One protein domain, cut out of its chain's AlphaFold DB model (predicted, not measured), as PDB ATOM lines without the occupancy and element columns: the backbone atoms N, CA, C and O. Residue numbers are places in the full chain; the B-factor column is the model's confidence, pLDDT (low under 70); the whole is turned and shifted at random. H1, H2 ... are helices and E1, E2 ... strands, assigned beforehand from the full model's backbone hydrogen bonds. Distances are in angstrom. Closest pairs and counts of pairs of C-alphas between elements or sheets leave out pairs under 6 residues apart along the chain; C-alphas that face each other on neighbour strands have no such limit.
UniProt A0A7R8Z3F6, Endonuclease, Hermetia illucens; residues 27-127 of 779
ATOM      1  N   ASN A  27     -19.211 -33.070  54.608       58.97
ATOM      2  CA  ASN A  27     -20.599 -32.602  54.540       58.97
ATOM      3  C   ASN A  27     -20.757 -31.252  53.817       58.97
ATOM      4  O   ASN A  27     -21.871 -30.879  53.458       58.97
ATOM      5  N   TYR A  28     -19.674 -30.508  53.576       67.50
ATOM      6  CA  TYR A  28     -19.740 -29.191  52.937       67.50
ATOM      7  C   TYR A  28     -19.475 -29.243  51.425       67.50
ATOM      8  O   TYR A  28     -18.805 -30.141  50.925       67.50
ATOM      9  N   ILE A  29     -19.999 -28.257  50.685       72.88
ATOM     10  CA  ILE A  29     -19.739 -28.115  49.244       72.88
ATOM     11  C   ILE A  29     -18.284 -27.667  49.041       72.88
ATOM     12  O   ILE A  29     -17.904 -26.584  49.488       72.88
ATOM     13  N   GLU A  30     -17.488 -28.476  48.338       74.00
ATOM     14  CA  GLU A  30     -16.087 -28.173  48.023       74.00
ATOM     15  C   GLU A  30     -15.966 -26.927  47.119       74.00
ATOM     16  O   GLU A  30     -16.754 -26.713  46.188       74.00
ATOM     17  N   ILE A  31     -14.949 -26.099  47.373       77.69
ATOM     18  CA  ILE A  31     -14.632 -24.920  46.557       77.69
ATOM     19  C   ILE A  31     -13.656 -25.328  45.453       77.69
ATOM     20  O   ILE A  31     -12.618 -25.924  45.717       77.69
ATOM     21  N   SER A  32     -13.970 -24.971  44.209       76.25
ATOM     22  CA  SER A  32     -13.118 -25.206  43.046       76.25
ATOM     23  C   SER A  32     -12.434 -23.920  42.587       76.25
ATOM     24  O   SER A  32     -13.068 -22.873  42.431       76.25
ATOM     25  N   GLU A  33     -11.133 -24.011  42.294       73.62
ATOM     26  CA  GLU A  33     -10.365 -22.944  41.635       73.62
ATOM     27  C   GLU A  33     -10.691 -22.820  40.135       73.62
ATOM     28  O   GLU A  33     -10.341 -21.829  39.486       73.62
ATOM     29  N   LYS A  34     -11.350 -23.832  39.554       76.69
ATOM     30  CA  LYS A  34     -11.686 -23.869  38.129       76.69
ATOM     31  C   LYS A  34     -12.909 -22.979  37.834       76.69
ATOM     32  O   LYS A  34     -13.859 -22.965  38.615       76.69
ATOM     33  N   PRO A  35     -12.928 -22.258  36.695       79.50
ATOM     34  CA  PRO A  35     -14.074 -21.442  36.305       79.50
ATOM     35  C   PRO A  35     -15.295 -22.305  35.988       79.50
ATOM     36  O   PRO A  35     -15.173 -23.415  35.460       79.50
ATOM     37  N   ILE A  36     -16.486 -21.751  36.230       82.25
ATOM     38  CA  ILE A  36     -17.759 -22.460  36.028       82.25
ATOM     39  C   ILE A  36     -17.936 -22.970  34.587       82.25
ATOM     40  O   ILE A  36     -18.550 -24.011  34.366       82.25
ATOM     41  N   ASN A  37     -17.336 -22.286  33.606       81.19
ATOM     42  CA  ASN A  37     -17.443 -22.587  32.178       81.19
ATOM     43  C   ASN A  37     -16.927 -23.987  31.799       81.19
ATOM     44  O   ASN A  37     -17.329 -24.524  30.765       81.19
ATOM     45  N   ILE A  38     -16.055 -24.595  32.615       77.75
ATOM     46  CA  ILE A  38     -15.498 -25.934  32.367       77.75
ATOM     47  C   ILE A  38     -16.545 -27.025  32.619       77.75
ATOM     48  O   ILE A  38     -16.587 -27.999  31.871       77.75
ATOM     49  N   TYR A  39     -17.450 -26.837  33.579       79.81
ATOM     50  CA  TYR A  39     -18.442 -27.849  33.941       79.81
ATOM     51  C   TYR A  39     -19.537 -27.994  32.877       79.81
ATOM     52  O   TYR A  39     -19.939 -27.016  32.234       79.81
ATOM     53  N   GLY A  40     -20.006 -29.233  32.685       70.94
ATOM     54  CA  GLY A  40     -21.070 -29.565  31.734       70.94
ATOM     55  C   GLY A  40     -22.421 -28.970  32.134       70.94
ATOM     56  O   GLY A  40     -23.119 -28.417  31.286       70.94
ATOM     57  N   THR A  41     -22.740 -28.997  33.431       77.69
ATOM     58  CA  THR A  41     -23.929 -28.355  34.005       77.69
ATOM     59  C   THR A  41     -23.504 -27.198  34.907       77.69
ATOM     60  O   THR A  41     -22.718 -27.377  35.838       77.69
ATOM     61  N   GLN A  42     -24.005 -25.999  34.609       81.56
ATOM     62  CA  GLN A  42     -23.588 -24.738  35.224       81.56
ATOM     63  C   GLN A  42     -24.785 -24.048  35.864       81.56
ATOM     64  O   GLN A  42     -25.757 -23.746  35.172       81.56
ATOM     65  N   TRP A  43     -24.712 -23.766  37.160       82.25
ATOM     66  CA  TRP A  43     -25.747 -23.055  37.905       82.25
ATOM     67  C   TRP A  43     -25.239 -21.691  38.345       82.25
ATOM     68  O   TRP A  43     -24.245 -21.577  39.059       82.25
ATOM     69  N   ILE A  44     -25.929 -20.643  37.913       81.06
ATOM     70  CA  ILE A  44     -25.606 -19.260  38.245       81.06
ATOM     71  C   ILE A  44     -26.795 -18.684  39.003       81.06
ATOM     72  O   ILE A  44     -27.859 -18.494  38.420       81.06
ATOM     73  N   ILE A  45     -26.618 -18.388  40.287       81.31
ATOM     74  CA  ILE A  45     -27.657 -17.777  41.122       81.31
ATOM     75  C   ILE A  45     -27.268 -16.319  41.359       81.31
ATOM     76  O   ILE A  45     -26.202 -16.028  41.904       81.31
ATOM     77  N   LYS A  46     -28.120 -15.395  40.912       81.25
ATOM     78  CA  LYS A  46     -27.888 -13.945  40.984       81.25
ATOM     79  C   LYS A  46     -29.107 -13.232  41.552       81.25
ATOM     80  O   LYS A  46     -30.233 -13.692  41.384       81.25
ATOM     81  N   ARG A  47     -28.900 -12.074  42.181       76.88
ATOM     82  CA  ARG A  47     -30.004 -11.183  42.569       76.88
ATOM     83  C   ARG A  47     -30.416 -10.297  41.391       76.88
ATOM     84  O   ARG A  47     -29.554  -9.828  40.650       76.88
ATOM     85  N   GLY A  48     -31.710 -10.051  41.212       67.88
ATOM     86  CA  GLY A  48     -32.211  -9.162  40.159       67.88
ATOM     87  C   GLY A  48     -33.670  -8.757  40.357       67.88
ATOM     88  O   GLY A  48     -34.392  -9.363  41.135       67.88
ATOM     89  N   ARG A  49     -34.122  -7.713  39.649       57.31
ATOM     90  CA  ARG A  49     -35.430  -7.059  39.881       57.31
ATOM     91  C   ARG A  49     -36.647  -7.947  39.580       57.31
ATOM     92  O   ARG A  49     -37.723  -7.742  40.137       57.31
ATOM     93  N   ILE A  50     -36.491  -8.931  38.697       58.19
ATOM     94  CA  ILE A  50     -37.542  -9.869  38.294       58.19
ATOM     95  C   ILE A  50     -37.010 -11.277  38.536       58.19
ATOM     96  O   ILE A  50     -35.889 -11.588  38.145       58.19
ATOM     97  N   GLY A  51     -37.809 -12.114  39.198       60.62
ATOM     98  CA  GLY A  51     -37.447 -13.503  39.434       60.62
ATOM     99  C   GLY A  51     -37.649 -14.305  38.157       60.62
ATOM    100  O   GLY A  51     -38.791 -14.612  37.823       60.62
ATOM    101  N   THR A  52     -36.576 -14.591  37.428       65.88
ATOM    102  CA  THR A  52     -36.620 -15.345  36.170       65.88
ATOM    103  C   THR A  52     -35.652 -16.522  36.202       65.88
ATOM    104  O   THR A  52     -34.586 -16.470  36.819       65.88
ATOM    105  N   HIS A  53     -36.040 -17.604  35.531       67.25
ATOM    106  CA  HIS A  53     -35.225 -18.798  35.339       67.25
ATOM    107  C   HIS A  53     -34.886 -18.921  33.852       67.25
ATOM    108  O   HIS A  53     -35.774 -19.144  33.029       67.25
ATOM    109  N   ILE A  54     -33.607 -18.768  33.507       74.44
ATOM    110  CA  ILE A  54     -33.117 -18.790  32.124       74.44
ATOM    111  C   ILE A  54     -32.294 -20.061  31.918       74.44
ATOM    112  O   ILE A  54     -31.330 -20.309  32.642       74.44
ATOM    113  N   PHE A  55     -32.674 -20.859  30.922       76.31
ATOM    114  CA  PHE A  55     -31.925 -22.031  30.482       76.31
ATOM    115  C   PHE A  55     -31.241 -21.738  29.146       76.31
ATOM    116  O   PHE A  55     -31.906 -21.392  28.171       76.31
ATOM    117  N   GLU A  56     -29.923 -21.910  29.093       76.06
ATOM    118  CA  GLU A  56     -29.123 -21.765  27.878       76.06
ATOM    119  C   GLU A  56     -28.354 -23.054  27.579       76.06
ATOM    120  O   GLU A  56     -27.730 -23.654  28.459       76.06
ATOM    121  N   LYS A  57     -28.353 -23.460  26.308       74.00
ATOM    122  CA  LYS A  57     -27.512 -24.545  25.800       74.00
ATOM    123  C   LYS A  57     -26.268 -23.936  25.147       74.00
ATOM    124  O   LYS A  57     -26.382 -23.204  24.168       74.00
ATOM    125  N   LEU A  58     -25.088 -24.218  25.694       70.75
ATOM    126  CA  LEU A  58     -23.796 -23.696  25.234       70.75
ATOM    127  C   LEU A  58     -22.988 -24.817  24.569       70.75
ATOM    128  O   LEU A  58     -22.925 -25.928  25.090       70.75
ATOM    129  N   PHE A  59     -22.354 -24.527  23.427       60.78
ATOM    130  CA  PHE A  59     -21.433 -25.443  22.730       60.78
ATOM    131  C   PHE A  59     -21.984 -26.876  22.537       60.78
ATOM    132  O   PHE A  59     -21.262 -27.850  22.723       60.78
ATOM    133  N   ASN A  60     -23.277 -27.004  22.198       62.66
ATOM    134  CA  ASN A  60     -24.055 -28.241  21.987       62.66
ATOM    135  C   ASN A  60     -24.178 -29.232  23.164       62.66
ATOM    136  O   ASN A  60     -25.192 -29.929  23.237       62.66
ATOM    137  N   THR A  61     -23.232 -29.281  24.099       64.50
ATOM    138  CA  THR A  61     -23.199 -30.257  25.203       64.50
ATOM    139  C   THR A  61     -23.409 -29.625  26.578       64.50
ATOM    140  O   THR A  61     -23.913 -30.292  27.482       64.50
ATOM    141  N   LYS A  62     -23.097 -28.334  26.751       76.19
ATOM    142  CA  LYS A  62     -23.149 -27.663  28.056       76.19
ATOM    143  C   LYS A  62     -24.508 -27.025  28.324       76.19
ATOM    144  O   LYS A  62     -25.128 -26.435  27.438       76.19
ATOM    145  N   LYS A  63     -24.960 -27.120  29.571       79.25
ATOM    146  CA  LYS A  63     -26.245 -26.611  30.061       79.25
ATOM    147  C   LYS A  63     -25.996 -25.550  31.125       79.25
ATOM    148  O   LYS A  63     -25.392 -25.847  32.153       79.25
ATOM    149  N   ARG A  64     -26.477 -24.329  30.903       79.94
ATOM    150  CA  ARG A  64     -26.399 -23.232  31.868       79.94
ATOM    151  C   ARG A  64     -27.791 -22.873  32.364       79.94
ATOM    152  O   ARG A  64     -28.667 -22.532  31.579       79.94
ATOM    153  N   TYR A  65     -27.967 -22.922  33.677       79.81
ATOM    154  CA  TYR A  65     -29.169 -22.495  34.371       79.81
ATOM    155  C   TYR A  65     -28.853 -21.223  35.151       79.81
ATOM    156  O   TYR A  65     -28.023 -21.237  36.059       79.81
ATOM    157  N   THR A  66     -29.519 -20.124  34.806       79.12
ATOM    158  CA  THR A  66     -29.385 -18.845  35.508       79.12
ATOM    159  C   THR A  66     -30.664 -18.548  36.278       79.12
ATOM    160  O   THR A  66     -31.741 -18.467  35.692       79.12
ATOM    161  N   TRP A  67     -30.541 -18.420  37.596       78.38
ATOM    162  CA  TRP A  67     -31.643 -18.251  38.535       78.38
ATOM    163  C   TRP A  67     -31.535 -16.851  39.114       78.38
ATOM    164  O   TRP A  67     -30.590 -16.544  39.843       78.38
ATOM    165  N   VAL A  68     -32.482 -15.990  38.758       76.38
ATOM    166  CA  VAL A  68     -32.536 -14.621  39.261       76.38
ATOM    167  C   VAL A  68     -33.507 -14.576  40.438       76.38
ATOM    168  O   VAL A  68     -34.677 -14.916  40.289       76.38
ATOM    169  N   VAL A  69     -33.033 -14.185  41.622       73.75
ATOM    170  CA  VAL A  69     -33.839 -14.085  42.853       73.75
ATOM    171  C   VAL A  69     -34.087 -12.608  43.183       73.75
ATOM    172  O   VAL A  69     -33.168 -11.800  43.087       73.75
ATOM    173  N   LYS A  70     -35.328 -12.248  43.550       61.41
ATOM    174  CA  LYS A  70     -35.728 -10.852  43.828       61.41
ATOM    175  C   LYS A  70     -35.072 -10.255  45.082       61.41
ATOM    176  O   LYS A  70     -34.522  -9.164  44.995       61.41
ATOM    177  N   ASP A  71     -35.085 -10.991  46.196       66.00
ATOM    178  CA  ASP A  71     -34.645 -10.505  47.515       66.00
ATOM    179  C   ASP A  71     -33.531 -11.393  48.111       66.00
ATOM    180  O   ASP A  71     -32.484 -11.573  47.487       66.00
ATOM    181  N   LYS A  72     -33.725 -11.958  49.311       63.56
ATOM    182  CA  LYS A  72     -32.829 -12.961  49.912       63.56
ATOM    183  C   LYS A  72     -33.213 -14.363  49.443       63.56
ATOM    184  O   LYS A  72     -34.396 -14.650  49.238       63.56
ATOM    185  N   LEU A  73     -32.225 -15.239  49.276       66.00
ATOM    186  CA  LEU A  73     -32.490 -16.647  48.996       66.00
ATOM    187  C   LEU A  73     -33.256 -17.262  50.183       66.00
ATOM    188  O   LEU A  73     -32.748 -17.277  51.300       66.00
ATOM    189  N   THR A  74     -34.491 -17.717  49.962       72.06
ATOM    190  CA  THR A  74     -35.299 -18.404  50.982       72.06
ATOM    191  C   THR A  74     -35.040 -19.908  50.959       72.06
ATOM    192  O   THR A  74     -34.716 -20.474  49.915       72.06
ATOM    193  N   GLU A  75     -35.227 -20.569  52.104       65.56
ATOM    194  CA  GLU A  75     -35.024 -22.018  52.260       65.56
ATOM    195  C   GLU A  75     -35.847 -22.837  51.246       65.56
ATOM    196  O   GLU A  75     -35.364 -23.813  50.674       65.56
ATOM    197  N   GLU A  76     -37.073 -22.393  50.958       67.25
ATOM    198  CA  GLU A  76     -37.987 -23.019  49.995       67.25
ATOM    199  C   GLU A  76     -37.457 -22.974  48.558       67.25
ATOM    200  O   GLU A  76     -37.470 -23.986  47.858       67.25
ATOM    201  N   LYS A  77     -36.921 -21.822  48.134       68.94
ATOM    202  CA  LYS A  77     -36.332 -21.665  46.799       68.94
ATOM    203  C   LYS A  77     -35.054 -22.476  46.673       68.94
ATOM    204  O   LYS A  77     -34.870 -23.125  45.652       68.94
ATOM    205  N   SER A  78     -34.218 -22.511  47.714       65.50
ATOM    206  CA  SER A  78     -33.039 -23.386  47.773       65.50
ATOM    207  C   SER A  78     -33.407 -24.861  47.599       65.50
ATOM    208  O   SER A  78     -32.789 -25.555  46.793       65.50
ATOM    209  N   LYS A  79     -34.464 -25.329  48.280       69.06
ATOM    210  CA  LYS A  79     -35.000 -26.692  48.115       69.06
ATOM    211  C   LYS A  79     -35.526 -26.940  46.698       69.06
ATOM    212  O   LYS A  79     -35.332 -28.029  46.169       69.06
ATOM    213  N   GLU A  80     -36.145 -25.950  46.056       70.75
ATOM    214  CA  GLU A  80     -36.562 -26.041  44.649       70.75
ATOM    215  C   GLU A  80     -35.362 -26.183  43.689       70.75
ATOM    216  O   GLU A  80     -35.432 -26.952  42.728       70.75
ATOM    217  N   ILE A  81     -34.238 -25.506  43.974       71.25
ATOM    218  CA  ILE A  81     -32.975 -25.662  43.224       71.25
ATOM    219  C   ILE A  81     -32.417 -27.068  43.365       71.25
ATOM    220  O   ILE A  81     -32.126 -27.729  42.367       71.25
ATOM    221  N   LEU A  82     -32.320 -27.542  44.603       70.06
ATOM    222  CA  LEU A  82     -31.741 -28.842  44.921       70.06
ATOM    223  C   LEU A  82     -32.598 -30.007  44.394       70.06
ATOM    224  O   LEU A  82     -32.051 -31.015  43.959       70.06
ATOM    225  N   LYS A  83     -33.927 -29.854  44.309       68.00
ATOM    226  CA  LYS A  83     -34.825 -30.860  43.706       68.00
ATOM    227  C   LYS A  83     -34.626 -31.057  42.198       68.00
ATOM    228  O   LYS A  83     -35.018 -32.095  41.675       68.00
ATOM    229  N   LYS A  84     -34.020 -30.099  41.483       66.25
ATOM    230  CA  LYS A  84     -33.721 -30.229  40.040       66.25
ATOM    231  C   LYS A  84     -32.411 -30.979  39.752       66.25
ATOM    232  O   LYS A  84     -32.020 -31.089  38.589       66.25
ATOM    233  N   ILE A  85     -31.733 -31.507  40.776       64.44
ATOM    234  CA  ILE A  85     -30.574 -32.393  40.620       64.44
ATOM    235  C   ILE A  85     -31.076 -33.758  40.140       64.44
ATOM    236  O   ILE A  85     -31.661 -34.513  40.908       64.44
ATOM    237  N   HIS A  86     -30.865 -34.075  38.862       53.84
ATOM    238  CA  HIS A  86     -31.325 -35.344  38.279       53.84
ATOM    239  C   HIS A  86     -30.227 -36.122  37.536       53.84
ATOM    240  O   HIS A  86     -30.518 -37.127  36.899       53.84
ATOM    241  N   SER A  87     -28.964 -35.674  37.581       55.50
ATOM    242  CA  SER A  87     -27.867 -36.291  36.820       55.50
ATOM    243  C   SER A  87     -26.633 -36.584  37.673       55.50
ATOM    244  O   SER A  87     -26.253 -35.776  38.514       55.50
ATOM    245  N   GLU A  88     -25.957 -37.700  37.383       54.84
ATOM    246  CA  GLU A  88     -24.703 -38.183  38.009       54.84
ATOM    247  C   GLU A  88     -23.467 -37.297  37.709       54.84
ATOM    248  O   GLU A  88     -22.328 -37.647  37.999       54.84
ATOM    249  N   SER A  89     -23.676 -36.128  37.103       64.06
ATOM    250  CA  SER A  89     -22.631 -35.210  36.648       64.06
ATOM    251  C   SER A  89     -22.217 -34.215  37.733       64.06
ATOM    252  O   SER A  89     -23.067 -33.709  38.464       64.06
ATOM    253  N   ILE A  90     -20.946 -33.815  37.741       72.50
ATOM    254  CA  ILE A  90     -20.444 -32.714  38.577       72.50
ATOM    255  C   ILE A  90     -21.089 -31.386  38.142       72.50
ATOM    256  O   ILE A  90     -21.029 -31.019  36.964       72.50
ATOM    257  N   ILE A  91     -21.678 -30.649  39.090       77.19
ATOM    258  CA  ILE A  91     -22.355 -29.365  38.832       77.19
ATOM    259  C   ILE A  91     -21.527 -28.219  39.419       77.19
ATOM    260  O   ILE A  91     -21.248 -28.188  40.619       77.19
ATOM    261  N   GLY A  92     -21.168 -27.251  38.573       79.25
ATOM    262  CA  GLY A  92     -20.525 -26.011  39.009       79.25
ATOM    263  C   GLY A  92     -21.565 -24.976  39.430       79.25
ATOM    264  O   GLY A  92     -22.422 -24.613  38.623       79.25
ATOM    265  N   VAL A  93     -21.486 -24.480  40.664       81.44
ATOM    266  CA  VAL A  93     -22.417 -23.492  41.230       81.44
ATOM    267  C   VAL A  93     -21.690 -22.177  41.498       81.44
ATOM    268  O   VAL A  93     -20.678 -22.156  42.197       81.44
ATOM    269  N   LYS A  94     -22.220 -21.064  40.982       81.50
ATOM    270  CA  LYS A  94     -21.744 -19.708  41.281       81.50
ATOM    271  C   LYS A  94     -22.839 -18.901  41.973       81.50
ATOM    272  O   LYS A  94     -23.900 -18.676  41.389       81.50
ATOM    273  N   ILE A  95     -22.542 -18.437  43.187       81.25
ATOM    274  CA  ILE A  95     -23.366 -17.501  43.961       81.25
ATOM    275  C   ILE A  95     -22.474 -16.321  44.339       81.25
ATOM    276  O   ILE A  95     -21.454 -16.512  44.999       81.25
ATOM    277  N   ASP A  96     -22.837 -15.119  43.893       73.94
ATOM    278  CA  ASP A  96     -22.006 -13.923  44.088       73.94
ATOM    279  C   ASP A  96     -22.135 -13.334  45.513       73.94
ATOM    280  O   ASP A  96     -21.226 -12.652  45.976       73.94
ATOM    281  N   ASN A  97     -23.237 -13.602  46.230       79.69
ATOM    282  CA  ASN A  97     -23.479 -13.088  47.584       79.69
ATOM    283  C   ASN A  97     -23.180 -14.138  48.674       79.69
ATOM    284  O   ASN A  97     -23.609 -15.288  48.574       79.69
ATOM    285  N   ILE A  98     -22.478 -13.720  49.731       75.62
ATOM    286  CA  ILE A  98     -22.077 -14.547  50.879       75.62
ATOM    287  C   ILE A  98     -23.293 -15.030  51.684       75.62
ATOM    288  O   ILE A  98     -23.344 -16.202  52.052       75.62
ATOM    289  N   ASP A  99     -24.296 -14.174  51.906       75.50
ATOM    290  CA  ASP A  99     -25.489 -14.530  52.693       75.50
ATOM    291  C   ASP A  99     -26.320 -15.614  51.992       75.50
ATOM    292  O   ASP A  99     -26.775 -16.577  52.611       75.50
ATOM    293  N   ASP A 100     -26.473 -15.475  50.672       77.38
ATOM    294  CA  ASP A 100     -27.194 -16.444  49.845       77.38
ATOM    295  C   ASP A 100     -26.406 -17.756  49.734       77.38
ATOM    296  O   ASP A 100     -27.001 -18.832  49.708       77.38
ATOM    297  N   TRP A 101     -25.070 -17.688  49.725       79.25
ATOM    298  CA  TRP A 101     -24.210 -18.868  49.763       79.25
ATOM    299  C   TRP A 101     -24.348 -19.639  51.078       79.25
ATOM    300  O   TRP A 101     -24.529 -20.852  51.045       79.25
ATOM    301  N   ASN A 102     -24.323 -18.954  52.224       78.56
ATOM    302  CA  ASN A 102     -24.492 -19.594  53.530       78.56
ATOM    303  C   ASN A 102     -25.869 -20.255  53.649       78.56
ATOM    304  O   ASN A 102     -25.979 -21.385  54.119       78.56
ATOM    305  N   MET A 103     -26.917 -19.595  53.148       75.75
ATOM    306  CA  MET A 103     -28.259 -20.176  53.096       75.75
ATOM    307  C   MET A 103     -28.322 -21.404  52.173       75.75
ATOM    308  O   MET A 103     -28.932 -22.418  52.516       75.75
ATOM    309  N   PHE A 104     -27.666 -21.349  51.012       78.44
ATOM    310  CA  PHE A 104     -27.580 -22.470  50.075       78.44
ATOM    311  C   PHE A 104     -26.775 -23.654  50.647       78.44
ATOM    312  O   PHE A 104     -27.152 -24.808  50.479       78.44
ATOM    313  N   GLN A 105     -25.702 -23.378  51.388       75.50
ATOM    314  CA  GLN A 105     -24.876 -24.388  52.051       75.50
ATOM    315  C   GLN A 105     -25.622 -25.048  53.221       75.50
ATOM    316  O   GLN A 105     -25.594 -26.269  53.349       75.50
ATOM    317  N   ASN A 106     -26.353 -24.270  54.024       75.25
ATOM    318  CA  ASN A 106     -27.164 -24.789  55.131       75.25
ATOM    319  C   ASN A 106     -28.351 -25.627  54.636       75.25
ATOM    320  O   ASN A 106     -28.641 -26.686  55.186       75.25
ATOM    321  N   THR A 107     -29.009 -25.186  53.562       71.19
ATOM    322  CA  THR A 107     -30.082 -25.962  52.916       71.19
ATOM    323  C   THR A 107     -29.556 -27.240  52.278       71.19
ATOM    324  O   THR A 107     -30.206 -28.271  52.403       71.19
ATOM    325  N   TYR A 108     -28.371 -27.206  51.664       74.19
ATOM    326  CA  TYR A 108     -27.701 -28.399  51.157       74.19
ATOM    327  C   TYR A 108     -27.381 -29.396  52.281       74.19
ATOM    328  O   TYR A 108     -27.748 -30.561  52.163       74.19
ATOM    329  N   LEU A 109     -26.812 -28.945  53.407       72.19
ATOM    330  CA  LEU A 109     -26.560 -29.787  54.587       72.19
ATOM    331  C   LEU A 109     -27.832 -30.457  55.123       72.19
ATOM    332  O   LEU A 109     -27.809 -31.638  55.456       72.19
ATOM    333  N   ALA A 110     -28.944 -29.720  55.171       67.38
ATOM    334  CA  ALA A 110     -30.236 -30.264  55.583       67.38
ATOM    335  C   ALA A 110     -30.807 -31.283  54.573       67.38
ATOM    336  O   ALA A 110     -31.584 -32.155  54.958       67.38
ATOM    337  N   PHE A 111     -30.424 -31.188  53.294       66.56
ATOM    338  CA  PHE A 111     -30.920 -32.026  52.196       66.56
ATOM    339  C   PHE A 111     -30.069 -33.288  51.947       66.56
ATOM    340  O   PHE A 111     -30.596 -34.273  51.443       66.56
ATOM    341  N   ILE A 112     -28.782 -33.298  52.331       60.56
ATOM    342  CA  ILE A 112     -27.846 -34.436  52.162       60.56
ATOM    343  C   ILE A 112     -28.336 -35.731  52.836       60.56
ATOM    344  O   ILE A 112     -27.956 -36.819  52.409       60.56
ATOM    345  N   ASN A 113     -29.225 -35.645  53.831       54.00
ATOM    346  CA  ASN A 113     -29.827 -36.819  54.474       54.00
ATOM    347  C   ASN A 113     -30.798 -37.607  53.562       54.00
ATOM    348  O   ASN A 113     -31.305 -38.645  53.979       54.00
ATOM    349  N   GLN A 114     -31.058 -37.145  52.331       53.94
ATOM    350  CA  GLN A 114     -31.786 -37.884  51.296       53.94
ATOM    351  C   GLN A 114     -30.916 -38.019  50.033       53.94
ATOM    352  O   GLN A 114     -30.685 -37.035  49.338       53.94
ATOM    353  N   ASP A 115     -30.434 -39.240  49.768       53.12
ATOM    354  CA  ASP A 115     -29.748 -39.755  48.564       53.12
ATOM    355  C   ASP A 115     -29.526 -38.774  47.389       53.12
ATOM    356  O   ASP A 115     -30.142 -38.868  46.323       53.12
ATOM    357  N   LEU A 116     -28.563 -37.860  47.539       55.41
ATOM    358  CA  LEU A 116     -28.053 -37.036  46.443       55.41
ATOM    359  C   LEU A 116     -26.874 -37.750  45.767       55.41
ATOM    360  O   LEU A 116     -25.785 -37.847  46.323       55.41
ATOM    361  N   LYS A 117     -27.071 -38.217  44.528       54.84
ATOM    362  CA  LYS A 117     -26.031 -38.893  43.722       54.84
ATOM    363  C   LYS A 117     -25.059 -37.945  42.991       54.84
ATOM    364  O   LYS A 117     -24.172 -38.421  42.289       54.84
ATOM    365  N   ALA A 118     -25.207 -36.621  43.110       60.69
ATOM    366  CA  ALA A 118     -24.427 -35.636  42.346       60.69
ATOM    367  C   ALA A 118     -23.458 -34.820  43.222       60.69
ATOM    368  O   ALA A 118     -23.835 -34.350  44.294       60.69
ATOM    369  N   LYS A 119     -22.229 -34.581  42.734       68.56
ATOM    370  CA  LYS A 119     -21.210 -33.758  43.416       68.56
ATOM    371  C   LYS A 119     -21.332 -32.280  43.008       68.56
ATOM    372  O   LYS A 119     -21.117 -31.938  41.842       68.56
ATOM    373  N   LEU A 120     -21.667 -31.402  43.957       75.00
ATOM    374  CA  LEU A 120     -21.698 -29.944  43.762       75.00
ATOM    375  C   LEU A 120     -20.318 -29.330  44.041       75.00
ATOM    376  O   LEU A 120     -19.665 -29.714  45.009       75.00
ATOM    377  N   LEU A 121     -19.897 -28.353  43.230       77.94
ATOM    378  CA  LEU A 121     -18.660 -27.585  43.433       77.94
ATOM    379  C   LEU A 121     -18.919 -26.078  43.338       77.94
ATOM    380  O   LEU A 121     -19.481 -25.597  42.349       77.94
ATOM    381  N   LYS A 122     -18.457 -25.308  44.328       79.56
ATOM    382  CA  LYS A 122     -18.540 -23.841  44.302       79.56
ATOM    383  C   LYS A 122     -17.474 -23.265  43.372       79.56
ATOM    384  O   LYS A 122     -16.293 -23.527  43.562       79.56
ATOM    385  N   CYS A 123     -17.874 -22.429  42.419       79.25
ATOM    386  CA  CYS A 123     -16.974 -21.733  41.498       79.25
ATOM    387  C   CYS A 123     -17.054 -20.219  41.721       79.25
ATOM    388  O   CYS A 123     -18.140 -19.640  41.674       79.25
ATOM    389  N   ASN A 124     -15.909 -19.556  41.895       78.25
ATOM    390  CA  ASN A 124     -15.866 -18.105  42.132       78.25
ATOM    391  C   ASN A 124     -15.792 -17.285  40.829       78.25
ATOM    392  O   ASN A 124     -16.192 -16.121  40.792       78.25
ATOM    393  N   THR A 125     -15.301 -17.880  39.738       77.06
ATOM    394  CA  THR A 125     -14.991 -17.178  38.485       77.06
ATOM    395  C   THR A 125     -15.893 -17.624  37.329       77.06
ATOM    396  O   THR A 125     -16.208 -18.805  37.168       77.06
ATOM    397  N   LEU A 126     -16.320 -16.650  36.517       82.25
ATOM    398  CA  LEU A 126     -17.064 -16.836  35.267       82.25
ATOM    399  C   LEU A 126     -16.260 -16.176  34.141       82.25
ATOM    400  O   LEU A 126     -15.974 -14.984  34.226       82.25
ATOM    401  N   LEU A 127     -15.889 -16.956  33.126       82.25
ATOM    402  CA  LEU A 127     -15.173 -16.496  31.933       82.25
ATOM    403  C   LEU A 127     -16.145 -16.101  30.815       82.25
ATOM    404  O   LEU A 127     -17.298 -16.539  30.806       82.25
TER     405      LEU A 127
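AT A GLANCE: This is residues 27 to 127 of the 779 residues of the protein "Endonuclease" of Hermetia illucens (UniProt A0A7R8Z3F6). The domain is one strongly twisted sheet of six strands, a wall with helix H2 packed over E5 and running along the strands, and with the shorter helix H1 packed on H2 at a steep angle. The E3 and E4 hairpin forms one edge of this wall, and the short strand E1 forms the other. The printed part has 101 residues, with six named strands and two named helices in the order E1, E2, E3, E4, H1, E5, H2, E6; the class is mixed, helices and strands. The sheet runs E1, E6, E5, E2, E4, E3 and is mixed, with only E3 and E4 antiparallel neighbours. The whole is compact and rounded, with a radius of gyration of the C-alphas of 12.8 A and spans of 34 by 33 by 24 A.

HOW THE PARTS SIT: Start at the edge strand E1, residues 30 to 32, which is parallel to E6, residues 120 to 123, at 42 degrees; look there for N 32 and O 122, 2.8 A apart. Go on to E2, residues 41 to 47, which is parallel to E4, residues 62 to 69, at 18 degrees, with N 44 and O 65 at 2.9 A. The other edge strand, E3, residues 53 to 58, forms a hairpin with E4; they are antiparallel at 160 degrees, with N 56 and O 64 at 2.9 A. Next comes H1, residues 75 to 83, which is not on the sheet, but only just, with 4 pairs of C-alphas within 10 A. Then E5, residues 91 to 95, is parallel to E2 at 13 degrees, with N 94 and O 43 at 2.8 A. E5 is also parallel to E6, at 46 degrees, with N 121 and O 91 at 2.9 A. E4, H1 and E5 make a split strand-helix-strand unit, two strands running the same way with E2 between them in the sheet, and its crossover is right-handed. H2, residues 98 to 111, is on the sheet at a height of 9.7 A. It lies over E5 and, only just, over E2, where 3 of its C-alphas fall; on the local plane it runs along the strands, at 24 degrees to E5. The closest C-alphas of E5 and H2 are those of Ile 95 and Trp 101, 6.0 A apart. H1 and H2 touch, the same way at a steep tilt of 62 degrees, closest at the C-alphas of Ser 78 and Phe 104, 6.0 A apart. E5, H2 and E6 make a strand-helix-strand unit, two parallel neighbour strands joined through a helix, and its crossover is right-handed. In H1 and H2 every O i to N i+4 pair is within hydrogen-bond range. E1 and H1 are apart, for instance, as are E3 and H1.

IN THESE COORDINATES: Find C-alpha 30 at (-16.087, -28.173, 48.023), where E1 begins. E2 spans 20.1 A from first to last C-alpha, E3 16.0 A, and E4, the longest strand by residues, 22.8 A; look for the first C-alpha of E4 at (-23.149, -27.663, 28.056). H1 covers 12.3 A, E5 13.0 A and H2 19.6 A. E6 ends at C-alpha 123, at (-16.974, -21.733, 41.498).

THE WHOLE: The two C-alphas farthest apart are those of Phe 59 and Asn 113, 34.7 A. The printed part has no cut, and no link is long; that from E5 to H2 is tight, with 2 residues. The mean pLDDT of the printed part is 71.7, and look for values under 70 in 37 residues, among them residues 83 to 89 and 110 to 119.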